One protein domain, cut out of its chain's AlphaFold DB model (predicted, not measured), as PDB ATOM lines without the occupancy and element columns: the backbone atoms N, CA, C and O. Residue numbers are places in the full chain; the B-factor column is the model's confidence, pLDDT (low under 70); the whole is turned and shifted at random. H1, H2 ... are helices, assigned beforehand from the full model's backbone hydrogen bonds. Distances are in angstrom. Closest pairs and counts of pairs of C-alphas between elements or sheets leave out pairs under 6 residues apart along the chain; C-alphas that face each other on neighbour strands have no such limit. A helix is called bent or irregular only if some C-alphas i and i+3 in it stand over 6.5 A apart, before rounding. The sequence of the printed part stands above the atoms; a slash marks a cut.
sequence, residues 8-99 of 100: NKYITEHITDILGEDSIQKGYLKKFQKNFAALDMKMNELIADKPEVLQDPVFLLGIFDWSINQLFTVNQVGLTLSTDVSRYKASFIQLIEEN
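AT A GLANCE: This is residues 8 to 99 of the 100 residues of an uncharacterized protein of Ruminococcus sp. AF14-10 (UniProt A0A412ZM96). Look for two long helices, H4 and H6, running opposite ways, with little H5 turning the corner between them; H7 packs steeply across residues 57 to 65 of H6. Short H1 and H2 fill the side between H4 and H7, H1 on H4 and H2 on H7, with H3 beyond them. The printed part has 92 residues with seven named helices, H1 to H7 in order, and no named strand: all helix. It is compact, radius of gyration of the C-alphas 13.0 A, yet elongated, spanning 37 by 23 by 19 A.

IN THESE COORDINATES: Find C-alpha 8 at (-51.847, -32.354, -20.899), where H1, residues 8 to 13, begins. H2, residues 15 to 19, and H3, residues 28 to 31, follow. H4, residues 33 to 49, runs 24.4 A; H5 is residues 51 to 55. H6, residues 57 to 75, runs 27.2 A. H7, residues 85 to 97, runs 17.4 A to C-alpha 97 at (-37.378, -36.695, -29.075); it is irregular, with C-alphas 87 and 90 7.6 A apart.

HOW THE PARTS SIT: Start at the hub, H6. Its residues 57 to 65 touch H7 at a steep tilt of 52 degrees, opposite ways; the closest C-alphas, of Pro 57 and Ile 93, are 5.6 A apart. Its residues 64 to 71 only just touch H4, with 3 pairs of C-alphas within 8 A, the closest Asn 35 and Leu 71 at 7.1 A. H5 and H6 touch only at the corner, and only just, with 3 such pairs, the closest Val 53 and Leu 60 at 6.4 A. Residues 36 to 40 of H4 touch H1, closest C-alphas Asn 8 and Asp 40, 5.6 A. Residues 85 to 88 of H7 touch H2, closest C-alphas Asp 17 and Arg 87, 5.4 A. H3 is close to H1 but not clearly touching: the closest C-alphas, of Thr 12 and Leu 29, are 6.9 A apart. In H1, H2 and H4 every O i to N i+4 pair is within hydrogen-bond range, in H6 14 of 15, in H7 7 of 9 and in H5 0 of 1, with 2 of 2 O i to N i+3 pairs; H3 is too short for an O i to N i+4 pair.

THE WHOLE: The C-alphas farthest apart, of Gln 25 and Glu 52, are 38.0 A apart. The printed part has no cut and no long link. Look for low confidence, pLDDT under 70, at residues 73 to 82.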
ATOM      1  N   ASN A   8     -50.953 -32.295 -22.053       95.44
ATOM      2  CA  ASN A   8     -51.847 -32.354 -20.899       95.44
ATOM      3  C   ASN A   8     -51.602 -33.624 -20.068       95.44
ATOM      4  O   ASN A   8     -51.558 -33.564 -18.836       95.44
ATOM      5  N   LYS A   9     -51.391 -34.763 -20.735       96.50
ATOM      6  CA  LYS A   9     -50.943 -35.991 -20.081       96.50
ATOM      7  C   LYS A   9     -49.578 -35.795 -19.425       96.50
ATOM      8  O   LYS A   9     -49.457 -36.089 -18.241       96.50
ATOM      9  N   TYR A  10     -48.611 -35.215 -20.138       97.44
ATOM     10  CA  TYR A  10     -47.288 -34.919 -19.577       97.44
ATOM     11  C   TYR A  10     -47.372 -34.057 -18.305       97.44
ATOM     12  O   TYR A  10     -46.799 -34.415 -17.281       97.44
ATOM     13  N   ILE A  11     -48.150 -32.966 -18.321       95.50
ATOM     14  CA  ILE A  11     -48.378 -32.125 -17.132       95.50
ATOM     15  C   ILE A  11     -48.991 -32.944 -15.998       95.50
ATOM     16  O   ILE A  11     -48.611 -32.770 -14.845       95.50
ATOM     17  N   THR A  12     -49.941 -33.826 -16.309       94.75
ATOM     18  CA  THR A  12     -50.610 -34.656 -15.301       94.75
ATOM     19  C   THR A  12     -49.642 -35.630 -14.633       94.75
ATOM     20  O   THR A  12     -49.681 -35.785 -13.415       94.75
ATOM     21  N   GLU A  13     -48.763 -36.250 -15.418       96.50
ATOM     22  CA  GLU A  13     -47.773 -37.223 -14.948       96.50
ATOM     23  C   GLU A  13     -46.598 -36.562 -14.208       96.50
ATOM     24  O   GLU A  13     -46.051 -37.163 -13.288       96.50
ATOM     25  N   HIS A  14     -46.261 -35.311 -14.543       95.81
ATOM     26  CA  HIS A  14     -45.117 -34.574 -13.989       95.81
ATOM     27  C   HIS A  14     -45.506 -33.359 -13.133       95.81
ATOM     28  O   HIS A  14     -44.698 -32.448 -12.935       95.81
ATOM     29  N   ILE A  15     -46.736 -33.298 -12.610       92.19
ATOM     30  CA  ILE A  15     -47.225 -32.068 -11.966       92.19
ATOM     31  C   ILE A  15     -46.387 -31.642 -10.755       92.19
ATOM     32  O   ILE A  15     -46.204 -30.446 -10.535       92.19
ATOM     33  N   THR A  16     -45.844 -32.590  -9.993       92.81
ATOM     34  CA  THR A  16     -45.002 -32.293  -8.826       92.81
ATOM     35  C   THR A  16     -43.645 -31.720  -9.210       92.81
ATOM     36  O   THR A  16     -43.120 -30.861  -8.503       92.81
ATOM     37  N   ASP A  17     -43.100 -32.139 -10.350       93.62
ATOM     38  CA  ASP A  17     -41.830 -31.629 -10.862       93.62
ATOM     39  C   ASP A  17     -42.008 -30.219 -11.433       93.62
ATOM     40  O   ASP A  17     -41.154 -29.354 -11.245       93.62
ATOM     41  N   ILE A  18     -43.145 -29.976 -12.093       91.88
ATOM     42  CA  ILE A  18     -43.461 -28.701 -12.741       91.88
ATOM     43  C   ILE A  18     -43.898 -27.648 -11.712       91.88
ATOM     44  O   ILE A  18     -43.440 -26.509 -11.767       91.88
ATOM     45  N   LEU A  19     -44.786 -28.005 -10.776       88.00
ATOM     46  CA  LEU A  19     -45.463 -27.057  -9.874       88.00
ATOM     47  C   LEU A  19     -45.109 -27.223  -8.393       88.00
ATOM     48  O   LEU A  19     -45.653 -26.496  -7.563       88.00
ATOM     49  N   GLY A  20     -44.225 -28.159  -8.056       87.62
ATOM     50  CA  GLY A  20     -43.832 -28.462  -6.682       87.62
ATOM     51  C   GLY A  20     -44.634 -29.596  -6.036       87.62
ATOM     52  O   GLY A  20     -45.733 -29.957  -6.463       87.62
ATOM     53  N   GLU A  21     -44.071 -30.169  -4.972       87.75
ATOM     54  CA  GLU A  21     -44.595 -31.365  -4.286       87.75
ATOM     55  C   GLU A  21     -45.995 -31.163  -3.688       87.75
ATOM     56  O   GLU A  21     -46.797 -32.094  -3.615       87.75
ATOM     57  N   ASP A  22     -46.327 -29.935  -3.294       86.88
ATOM     58  CA  ASP A  22     -47.621 -29.599  -2.699       86.88
ATOM     59  C   ASP A  22     -48.744 -29.409  -3.736       86.88
ATOM     60  O   ASP A  22     -49.913 -29.267  -3.365       86.88
ATOM     61  N   SER A  23     -48.428 -29.463  -5.034       86.12
ATOM     62  CA  SER A  23     -49.378 -29.253  -6.134       86.12
ATOM     63  C   SER A  23     -50.583 -30.202  -6.096       86.12
ATOM     64  O   SER A  23     -51.708 -29.796  -6.413       86.12
ATOM     65  N   ILE A  24     -50.375 -31.447  -5.651       87.56
ATOM     66  CA  ILE A  24     -51.434 -32.451  -5.474       87.56
ATOM     67  C   ILE A  24     -52.358 -32.050  -4.322       87.56
ATOM     68  O   ILE A  24     -53.575 -31.996  -4.500       87.56
ATOM     69  N   GLN A  25     -51.789 -31.715  -3.158       87.94
ATOM     70  CA  GLN A  25     -52.550 -31.314  -1.968       87.94
ATOM     71  C   GLN A  25     -53.359 -30.038  -2.228       87.94
ATOM     72  O   GLN A  25     -54.499 -29.909  -1.787       87.94
ATOM     73  N   LYS A  26     -52.795 -29.115  -3.014       85.50
ATOM     74  CA  LYS A  26     -53.453 -27.875  -3.437       85.50
ATOM     75  C   LYS A  26     -54.450 -28.061  -4.590       85.50
ATOM     76  O   LYS A  26     -55.082 -27.090  -5.013       85.50
ATOM     77  N   GLY A  27     -54.611 -29.280  -5.110       88.56
ATOM     78  CA  GLY A  27     -55.600 -29.613  -6.136       88.56
ATOM     79  C   GLY A  27     -55.362 -28.928  -7.485       88.56
ATOM     80  O   GLY A  27     -56.324 -28.645  -8.207       88.56
ATOM     81  N   TYR A  28     -54.105 -28.638  -7.839       88.50
ATOM     82  CA  TYR A  28     -53.767 -27.854  -9.031       88.50
ATOM     83  C   TYR A  28     -54.200 -28.512 -10.347       88.50
ATOM     84  O   TYR A  28     -54.666 -27.793 -11.229       88.50
ATOM     85  N   LEU A  29     -54.184 -29.850 -10.445       90.12
ATOM     86  CA  LEU A  29     -54.738 -30.570 -11.606       90.12
ATOM     87  C   LEU A  29     -56.177 -30.156 -11.905       90.12
ATOM     88  O   LEU A  29     -56.511 -29.805 -13.032       90.12
ATOM     89  N   LYS A  30     -57.031 -30.159 -10.879       91.38
ATOM     90  CA  LYS A  30     -58.448 -29.818 -11.029       91.38
ATOM     91  C   LYS A  30     -58.642 -28.317 -11.226       91.38
ATOM     92  O   LYS A  30     -59.463 -27.911 -12.044       91.38
ATOM     93  N   LYS A  31     -57.889 -27.495 -10.489       88.25
ATOM     94  CA  LYS A  31     -58.000 -26.030 -10.537       88.25
ATOM     95  C   LYS A  31     -57.636 -25.462 -11.911       88.25
ATOM     96  O   LYS A  31     -58.324 -24.565 -12.385       88.25
ATOM     97  N   PHE A  32     -56.595 -25.998 -12.547       89.00
ATOM     98  CA  PHE A  32     -56.036 -25.478 -13.800       89.00
ATOM     99  C   PHE A  32     -56.273 -26.388 -15.009       89.00
ATOM    100  O   PHE A  32     -55.705 -26.159 -16.072       89.00
ATOM    101  N   GLN A  33     -57.163 -27.378 -14.894       91.94
ATOM    102  CA  GLN A  33     -57.454 -28.350 -15.954       91.94
ATOM    103  C   GLN A  33     -57.732 -27.697 -17.321       91.94
ATOM    104  O   GLN A  33     -57.208 -28.129 -18.345       91.94
ATOM    105  N   LYS A  34     -58.545 -26.631 -17.348       91.56
ATOM    106  CA  LYS A  34     -58.870 -25.906 -18.591       91.56
ATOM    107  C   LYS A  34     -57.651 -25.197 -19.179       91.56
ATOM    108  O   LYS A  34     -57.504 -25.142 -20.394       91.56
ATOM    109  N   ASN A  35     -56.782 -24.671 -18.321       91.06
ATOM    110  CA  ASN A  35     -55.555 -24.002 -18.727       91.06
ATOM    111  C   ASN A  35     -54.544 -24.999 -19.308       91.06
ATOM    112  O   ASN A  35     -53.934 -24.697 -20.327       91.06
ATOM    113  N   PHE A  36     -54.420 -26.197 -18.729       93.25
ATOM    114  CA  PHE A  36     -53.563 -27.258 -19.267       93.25
ATOM    115  C   PHE A  36     -54.064 -27.778 -20.618       93.25
ATOM    116  O   PHE A  36     -53.271 -27.924 -21.544       93.25
ATOM    117  N   ALA A  37     -55.379 -27.950 -20.782       94.44
ATOM    118  CA  ALA A  37     -55.965 -28.298 -22.077       94.44
ATOM    119  C   ALA A  37     -55.738 -27.203 -23.140       94.44
ATOM    120  O   ALA A  37     -55.452 -27.507 -24.299       94.44
ATOM    121  N   ALA A  38     -55.835 -25.925 -22.756       93.94
ATOM    122  CA  ALA A  38     -55.544 -24.810 -23.655       93.94
ATOM    123  C   ALA A  38     -54.058 -24.753 -24.041       93.94
ATOM    124  O   ALA A  38     -53.741 -24.520 -25.206       93.94
ATOM    125  N   LEU A  39     -53.152 -25.003 -23.088       95.00
ATOM    126  CA  LEU A  39     -51.717 -25.092 -23.350       95.00
ATOM    127  C   LEU A  39     -51.395 -26.247 -24.306       95.00
ATOM    128  O   LEU A  39     -50.686 -26.033 -25.283       95.00
ATOM    129  N   ASP A  40     -51.967 -27.434 -24.086       96.38
ATOM    130  CA  ASP A  40     -51.818 -28.584 -24.987       96.38
ATOM    131  C   ASP A  40     -52.219 -28.246 -26.427       96.38
ATOM    132  O   ASP A  40     -51.478 -28.525 -27.373       96.38
ATOM    133  N   MET A  41     -53.367 -27.587 -26.596       95.62
ATOM    134  CA  MET A  41     -53.823 -27.133 -27.906       95.62
ATOM    135  C   MET A  41     -52.844 -26.130 -28.524       95.62
ATOM    136  O   MET A  41     -52.442 -26.317 -29.669       95.62
ATOM    137  N   LYS A  42     -52.404 -25.114 -27.772       95.38
ATOM    138  CA  LYS A  42     -51.512 -24.055 -28.276       95.38
ATOM    139  C   LYS A  42     -50.117 -24.558 -28.637       95.38
ATOM    140  O   LYS A  42     -49.570 -24.135 -29.651       95.38
ATOM    141  N   MET A  43     -49.560 -25.481 -27.858       96.12
ATOM    142  CA  MET A  43     -48.275 -26.108 -28.175       96.12
ATOM    143  C   MET A  43     -48.365 -26.924 -29.466       96.12
ATOM    144  O   MET A  43     -47.504 -26.806 -30.334       96.12
ATOM    145  N   ASN A  44     -49.434 -27.707 -29.636       95.62
ATOM    146  CA  ASN A  44     -49.636 -28.471 -30.866       95.62
ATOM    147  C   ASN A  44     -49.954 -27.577 -32.077       95.62
ATOM    148  O   ASN A  44     -49.518 -27.896 -33.179       95.62
ATOM    149  N   GLU A  45     -50.658 -26.455 -31.894       95.00
ATOM    150  CA  GLU A  45     -50.839 -25.438 -32.942       95.00
ATOM    151  C   GLU A  45     -49.499 -24.832 -33.372       95.00
ATOM    152  O   GLU A  45     -49.230 -24.761 -34.568       95.00
ATOM    153  N   LEU A  46     -48.633 -24.461 -32.419       94.56
ATOM    154  CA  LEU A  46     -47.288 -23.952 -32.707       94.56
ATOM    155  C   LEU A  46     -46.464 -24.964 -33.507       94.56
ATOM    156  O   LEU A  46     -45.833 -24.601 -34.492       94.56
ATOM    157  N   ILE A  47     -46.484 -26.233 -33.101       94.44
ATOM    158  CA  ILE A  47     -45.764 -27.312 -33.787       94.44
ATOM    159  C   ILE A  47     -46.332 -27.569 -35.189       94.44
ATOM    160  O   ILE A  47     -45.584 -27.895 -36.109       94.44
ATOM    161  N   ALA A  48     -47.650 -27.447 -35.365       92.62
ATOM    162  CA  ALA A  48     -48.291 -27.616 -36.663       92.62
ATOM    163  C   ALA A  48     -47.960 -26.464 -37.626       92.62
ATOM    164  O   ALA A  48     -47.717 -26.724 -38.803       92.62
ATOM    165  N   ASP A  49     -47.932 -25.225 -37.124       94.88
ATOM    166  CA  ASP A  49     -47.567 -24.019 -37.880       94.88
ATOM    167  C   ASP A  49     -46.067 -23.980 -38.208       94.88
ATOM    168  O   ASP A  49     -45.680 -23.628 -39.321       94.88
ATOM    169  N   LYS A  50     -45.221 -24.392 -37.253       94.06
ATOM    170  CA  LYS A  50     -43.751 -24.343 -37.333       94.06
ATOM    171  C   LYS A  50     -43.114 -25.670 -36.912       94.06
ATOM    172  O   LYS A  50     -42.568 -25.773 -35.811       94.06
ATOM    173  N   PRO A  51     -43.152 -26.716 -37.755       90.62
ATOM    174  CA  PRO A  51     -42.612 -28.033 -37.412       90.62
ATOM    175  C   PRO A  51     -41.121 -28.036 -37.046       90.62
ATOM    176  O   PRO A  51     -40.660 -28.950 -36.365       90.62
ATOM    177  N   GLU A  52     -40.363 -27.033 -37.488       91.38
ATOM    178  CA  GLU A  52     -38.959 -26.824 -37.146       91.38
ATOM    179  C   GLU A  52     -38.726 -26.647 -35.640       91.38
ATOM    180  O   GLU A  52     -37.652 -26.997 -35.160       91.38
ATOM    181  N   VAL A  53     -39.731 -26.205 -34.870       91.44
ATOM    182  CA  VAL A  53     -39.598 -26.071 -33.409       91.44
ATOM    183  C   VAL A  53     -39.434 -27.421 -32.704       91.44
ATOM    184  O   VAL A  53     -38.866 -27.468 -31.620       91.44
ATOM    185  N   LEU A  54     -39.851 -28.535 -33.325       91.44
ATOM    186  CA  LEU A  54     -39.567 -29.886 -32.818       91.44
ATOM    187  C   LEU A  54     -38.091 -30.277 -32.965       91.44
ATOM    188  O   LEU A  54     -37.643 -31.217 -32.319       91.44
ATOM    189  N   GLN A  55     -37.338 -29.589 -33.828       92.06
ATOM    190  CA  GLN A  55     -35.903 -29.829 -33.994       92.06
ATOM    191  C   GLN A  55     -35.075 -29.137 -32.899       92.06
ATOM    192  O   GLN A  55     -33.886 -29.425 -32.783       92.06
ATOM    193  N   ASP A  56     -35.696 -28.262 -32.098       95.38
ATOM    194  CA  ASP A  56     -35.089 -27.597 -30.942       95.38
ATOM    195  C   ASP A  56     -35.942 -27.818 -29.672       95.38
ATOM    196  O   ASP A  56     -36.750 -26.966 -29.276       95.38
ATOM    197  N   PRO A  57     -35.767 -28.969 -28.990       94.44
ATOM    198  CA  PRO A  57     -36.495 -29.282 -27.762       94.44
ATOM    199  C   PRO A  57     -36.259 -28.273 -26.633       94.44
ATOM    200  O   PRO A  57     -37.117 -28.114 -25.765       94.44
ATOM    201  N   VAL A  58     -35.111 -27.584 -26.623       95.62
ATOM    202  CA  VAL A  58     -34.770 -26.597 -25.587       95.62
ATOM    203  C   VAL A  58     -35.555 -25.308 -25.803       95.62
ATOM    204  O   VAL A  58     -36.081 -24.749 -24.839       95.62
ATOM    205  N   PHE A  59     -35.690 -24.862 -27.051       95.50
ATOM    206  CA  PHE A  59     -36.577 -23.755 -27.390       95.50
ATOM    207  C   PHE A  59     -38.029 -24.071 -27.009       95.50
ATOM    208  O   PHE A  59     -38.683 -23.273 -26.334       95.50
ATOM    209  N   LEU A  60     -38.519 -25.261 -27.373       95.69
ATOM    210  CA  LEU A  60     -39.887 -25.677 -27.068       95.69
ATOM    211  C   LEU A  60     -40.141 -25.788 -25.554       95.69
ATOM    212  O   LEU A  60     -41.206 -25.386 -25.081       95.69
ATOM    213  N   LEU A  61     -39.146 -26.254 -24.792       96.88
ATOM    214  CA  LEU A  61     -39.157 -26.240 -23.327       96.88
ATOM    215  C   LEU A  61     -39.278 -24.815 -22.778       96.88
ATOM    216  O   LEU A  61     -40.058 -24.588 -21.860       96.88
ATOM    217  N   GLY A  62     -38.553 -23.850 -23.349       95.88
ATOM    218  CA  GLY A  62     -38.651 -22.443 -22.949       95.88
ATOM    219  C   GLY A  62     -40.053 -21.864 -23.153       95.88
ATOM    220  O   GLY A  62     -40.576 -21.185 -22.270       95.88
ATOM    221  N   ILE A  63     -40.701 -22.176 -24.282       95.38
ATOM    222  CA  ILE A  63     -42.089 -21.761 -24.549       95.38
ATOM    223  C   ILE A  63     -43.064 -22.420 -23.570       95.38
ATOM    224  O   ILE A  63     -43.962 -21.754 -23.047       95.38
ATOM    225  N   PHE A  64     -42.885 -23.716 -23.310       95.69
ATOM    226  CA  PHE A  64     -43.705 -24.456 -22.359       95.69
ATOM    227  C   PHE A  64     -43.583 -23.883 -20.941       95.69
ATOM    228  O   PHE A  64     -44.598 -23.528 -20.342       95.69
ATOM    229  N   ASP A  65     -42.357 -23.724 -20.437       93.75
ATOM    230  CA  ASP A  65     -42.075 -23.191 -19.101       93.75
ATOM    231  C   ASP A  65     -42.635 -21.779 -18.920       93.75
ATOM    232  O   ASP A  65     -43.333 -21.490 -17.944       93.75
ATOM    233  N   TRP A  66     -42.395 -20.907 -19.901       91.50
ATOM    234  CA  TRP A  66     -42.939 -19.556 -19.888       91.50
ATOM    235  C   TRP A  66     -44.467 -19.575 -19.822       91.50
ATOM    236  O   TRP A  66     -45.060 -18.866 -19.008       91.50
ATOM    237  N   SER A  67     -45.110 -20.427 -20.625       91.19
ATOM    238  CA  SER A  67     -46.568 -20.541 -20.653       91.19
ATOM    239  C   SER A  67     -47.122 -21.038 -19.319       91.19
ATOM    240  O   SER A  67     -48.085 -20.463 -18.814       91.19
ATOM    241  N   ILE A  68     -46.494 -22.051 -18.715       89.62
ATOM    242  CA  ILE A  68     -46.821 -22.526 -17.366       89.62
ATOM    243  C   ILE A  68     -46.712 -21.359 -16.377       89.62
ATOM    244  O   ILE A  68     -47.704 -21.029 -15.737       89.62
ATOM    245  N   ASN A  69     -45.583 -20.649 -16.323       85.44
ATOM    246  CA  ASN A  69     -45.390 -19.509 -15.420       85.44
ATOM    247  C   ASN A  69     -46.451 -18.401 -15.594       85.44
ATOM    248  O   ASN A  69     -46.947 -17.852 -14.603       85.44
ATOM    249  N   GLN A  70     -46.873 -18.100 -16.829       80.62
ATOM    250  CA  GLN A  70     -47.961 -17.144 -17.084       80.62
ATOM    251  C   GLN A  70     -49.307 -17.615 -16.516       80.62
ATOM    252  O   GLN A  70     -50.046 -16.808 -15.943       80.62
ATOM    253  N   LEU A  71     -49.623 -18.913 -16.610       77.00
ATOM    254  CA  LEU A  71     -50.862 -19.469 -16.054       77.00
ATOM    255  C   LEU A  71     -50.982 -19.233 -14.546       77.00
ATOM    256  O   LEU A  71     -52.094 -19.025 -14.057       77.00
ATOM    257  N   PHE A  72     -49.870 -19.244 -13.813       71.31
ATOM    258  CA  PHE A  72     -49.882 -19.059 -12.359       71.31
ATOM    259  C   PHE A  72     -49.733 -17.600 -11.939       71.31
ATOM    260  O   PHE A  72     -50.371 -17.194 -10.971       71.31
ATOM    261  N   THR A  73     -48.986 -16.802 -12.706       65.31
ATOM    262  CA  THR A  73     -48.794 -15.368 -12.435       65.31
ATOM    263  C   THR A  73     -50.088 -14.572 -12.634       65.31
ATOM    264  O   THR A  73     -50.392 -13.677 -11.852       65.31
ATOM    265  N   VAL A  74     -50.887 -14.908 -13.656       57.97
ATOM    266  CA  VAL A  74     -52.107 -14.153 -13.999       57.97
ATOM    267  C   VAL A  74     -53.317 -14.580 -13.160       57.97
ATOM    268  O   VAL A  74     -54.178 -13.759 -12.852       57.97
ATOM    269  N   ASN A  75     -53.401 -15.852 -12.760       54.00
ATOM    270  CA  ASN A  75     -54.606 -16.381 -12.116       54.00
ATOM    271  C   ASN A  75     -54.654 -16.206 -10.592       54.00
ATOM    272  O   ASN A  75     -55.676 -16.551  -9.996       54.00
ATOM    273  N   GLN A  76     -53.595 -15.714  -9.937       52.59
ATOM    274  CA  GLN A  76     -53.587 -15.532  -8.483       52.59
ATOM    275  C   GLN A  76     -52.766 -14.313  -8.045       52.59
ATOM    276  O   GLN A  76     -51.539 -14.324  -8.094       52.59
ATOM    277  N   VAL A  77     -53.448 -13.292  -7.516       45.75
ATOM    278  CA  VAL A  77     -52.818 -12.237  -6.708       45.75
ATOM    279  C   VAL A  77     -52.154 -12.914  -5.501       45.75
ATOM    280  O   VAL A  77     -52.846 -13.401  -4.611       45.75
ATOM    281  N   GLY A  78     -50.820 -12.995  -5.495       50.53
ATOM    282  CA  GLY A  78     -50.031 -13.473  -4.351       50.53
ATOM    283  C   GLY A  78     -49.481 -14.904  -4.420       50.53
ATOM    284  O   GLY A  78     -48.862 -15.334  -3.451       50.53
ATOM    285  N   LEU A  79     -49.649 -15.642  -5.525       56.31
ATOM    286  CA  LEU A  79     -48.976 -16.936  -5.724       56.31
ATOM    287  C   LEU A  79     -47.907 -16.823  -6.808       56.31
ATOM    288  O   LEU A  79     -48.154 -17.054  -7.987       56.31
ATOM    289  N   THR A  80     -46.691 -16.490  -6.383       57.53
ATOM    290  CA  THR A  80     -45.489 -16.622  -7.208       57.53
ATOM    291  C   THR A  80     -45.075 -18.093  -7.218       57.53
ATOM    292  O   THR A  80     -44.235 -18.520  -6.433       57.53
ATOM    293  N   LEU A  81     -45.719 -18.898  -8.062       62.56
ATOM    294  CA  LEU A  81     -45.196 -20.219  -8.408       62.56
ATOM    295  C   LEU A  81     -44.081 -20.005  -9.428       62.56
ATOM    296  O   LEU A  81     -44.361 -19.668 -10.573       62.56
ATOM    297  N   SER A  82     -42.833 -20.155  -8.993       66.88
ATOM    298  CA  SER A  82     -41.710 -20.329  -9.907       66.88
ATOM    299  C   SER A  82     -41.579 -21.812 -10.215       66.88
ATOM    300  O   SER A  82     -41.365 -22.617  -9.303       66.88
ATOM    301  N   THR A  83     -41.698 -22.173 -11.484       79.25
ATOM    302  CA  THR A  83     -41.274 -23.492 -11.950       79.25
ATOM    303  C   THR A  83     -39.766 -23.664 -11.744       79.25
ATOM    304  O   THR A  83     -38.989 -22.709 -11.820       79.25
ATOM    305  N   ASP A  84     -39.338 -24.897 -11.497       87.88
ATOM    306  CA  ASP A  84     -37.926 -25.272 -11.506       87.88
ATOM    307  C   ASP A  84     -37.682 -26.193 -12.702       87.88
ATOM    308  O   ASP A  84     -37.853 -27.412 -12.627       87.88
ATOM    309  N   VAL A  85     -37.298 -25.587 -13.831       92.38
ATOM    310  CA  VAL A  85     -37.058 -26.287 -15.105       92.38
ATOM    311  C   VAL A  85     -36.098 -27.463 -14.940       92.38
ATOM    312  O   VAL A  85     -36.229 -28.462 -15.644       92.38
ATOM    313  N   SER A  86     -35.149 -27.396 -13.999       93.38
ATOM    314  CA  SER A  86     -34.171 -28.469 -13.798       93.38
ATOM    315  C   SER A  86     -34.815 -29.812 -13.431       93.38
ATOM    316  O   SER A  86     -34.267 -30.854 -13.790       93.38
ATOM    317  N   ARG A  87     -36.001 -29.794 -12.807       94.44
ATOM    318  CA  ARG A  87     -36.715 -30.993 -12.338       94.44
ATOM    319  C   ARG A  87     -37.369 -31.788 -13.457       94.44
ATOM    320  O   ARG A  87     -37.430 -33.008 -13.376       94.44
ATOM    321  N   TYR A  88     -37.834 -31.112 -14.504       96.00
ATOM    322  CA  TYR A  88     -38.614 -31.745 -15.573       96.00
ATOM    323  C   TYR A  88     -37.978 -31.601 -16.965       96.00
ATOM    324  O   TYR A  88     -38.442 -32.205 -17.929       96.00
ATOM    325  N   LYS A  89     -36.860 -30.869 -17.093       97.00
ATOM    326  CA  LYS A  89     -36.133 -30.686 -18.362       97.00
ATOM    327  C   LYS A  89     -35.818 -32.004 -19.068       97.00
ATOM    328  O   LYS A  89     -36.025 -32.107 -20.272       97.00
ATOM    329  N   ALA A  90     -35.289 -32.989 -18.341       97.56
ATOM    330  CA  ALA A  90     -34.873 -34.255 -18.940       97.56
ATOM    331  C   ALA A  90     -36.068 -35.034 -19.518       97.56
ATOM    332  O   ALA A  90     -36.013 -35.456 -20.672       97.56
ATOM    333  N   SER A  91     -37.161 -35.157 -18.755       97.56
ATOM    334  CA  SER A  91     -38.373 -35.849 -19.213       97.56
ATOM    335  C   SER A  91     -39.078 -35.092 -20.338       97.56
ATOM    336  O   SER A  91     -39.596 -35.719 -21.258       97.56
ATOM    337  N   PHE A  92     -39.051 -33.755 -20.319       97.88
ATOM    338  CA  PHE A  92     -39.603 -32.944 -21.403       97.88
ATOM    339  C   PHE A  92     -38.834 -33.159 -22.707       97.88
ATOM    340  O   PHE A  92     -39.437 -33.406 -23.745       97.88
ATOM    341  N   ILE A  93     -37.499 -33.086 -22.669       96.75
ATOM    342  CA  ILE A  93     -36.672 -33.308 -23.865       96.75
ATOM    343  C   ILE A  93     -36.922 -34.712 -24.419       96.75
ATOM    344  O   ILE A  93     -37.119 -34.858 -25.622       96.75
ATOM    345  N   GLN A  94     -36.995 -35.725 -23.551       96.62
ATOM    346  CA  GLN A  94     -37.323 -37.088 -23.961       96.62
ATOM    347  C   GLN A  94     -38.693 -37.176 -24.653       96.62
ATOM    348  O   GLN A  94     -38.782 -37.773 -25.724       96.62
ATOM    349  N   LEU A  95     -39.738 -36.537 -24.104       96.19
ATOM    350  CA  LEU A  95     -41.064 -36.476 -24.732       96.19
ATOM    351  C   LEU A  95     -40.986 -35.932 -26.166       96.19
ATOM    352  O   LEU A  95     -41.655 -36.454 -27.059       96.19
ATOM    353  N   ILE A  96     -40.196 -34.881 -26.392       95.31
ATOM    354  CA  ILE A  96     -40.065 -34.278 -27.722       95.31
ATOM    355  C   ILE A  96     -39.297 -35.196 -28.676       95.31
ATOM    356  O   ILE A  96     -39.763 -35.415 -29.792       95.31
ATOM    357  N   GLU A  97     -38.177 -35.778 -28.244       92.81
ATOM    358  CA  GLU A  97     -37.378 -36.695 -29.075       92.81
ATOM    359  C   GLU A  97     -38.169 -37.952 -29.483       92.81
ATOM    360  O   GLU A  97     -38.061 -38.410 -30.618       92.81
ATOM    361  N   GLU A  98     -39.032 -38.478 -28.608       92.00
ATOM    362  CA  GLU A  98     -39.909 -39.621 -28.912       92.00
ATOM    363  C   GLU A  98     -41.012 -39.306 -29.941       92.00
ATOM    364  O   GLU A  98     -41.632 -40.221 -30.490       92.00
ATOM    365  N   ASN A  99     -41.282 -38.022 -30.196       89.19
ATOM    366  CA  ASN A  99     -42.336 -37.554 -31.100       89.19
ATOM    367  C   ASN A  99     -41.799 -36.749 -32.303       89.19
ATOM    368  O   ASN A  99     -42.596 -36.136 -33.023       89.19
TER     369      ASN A  99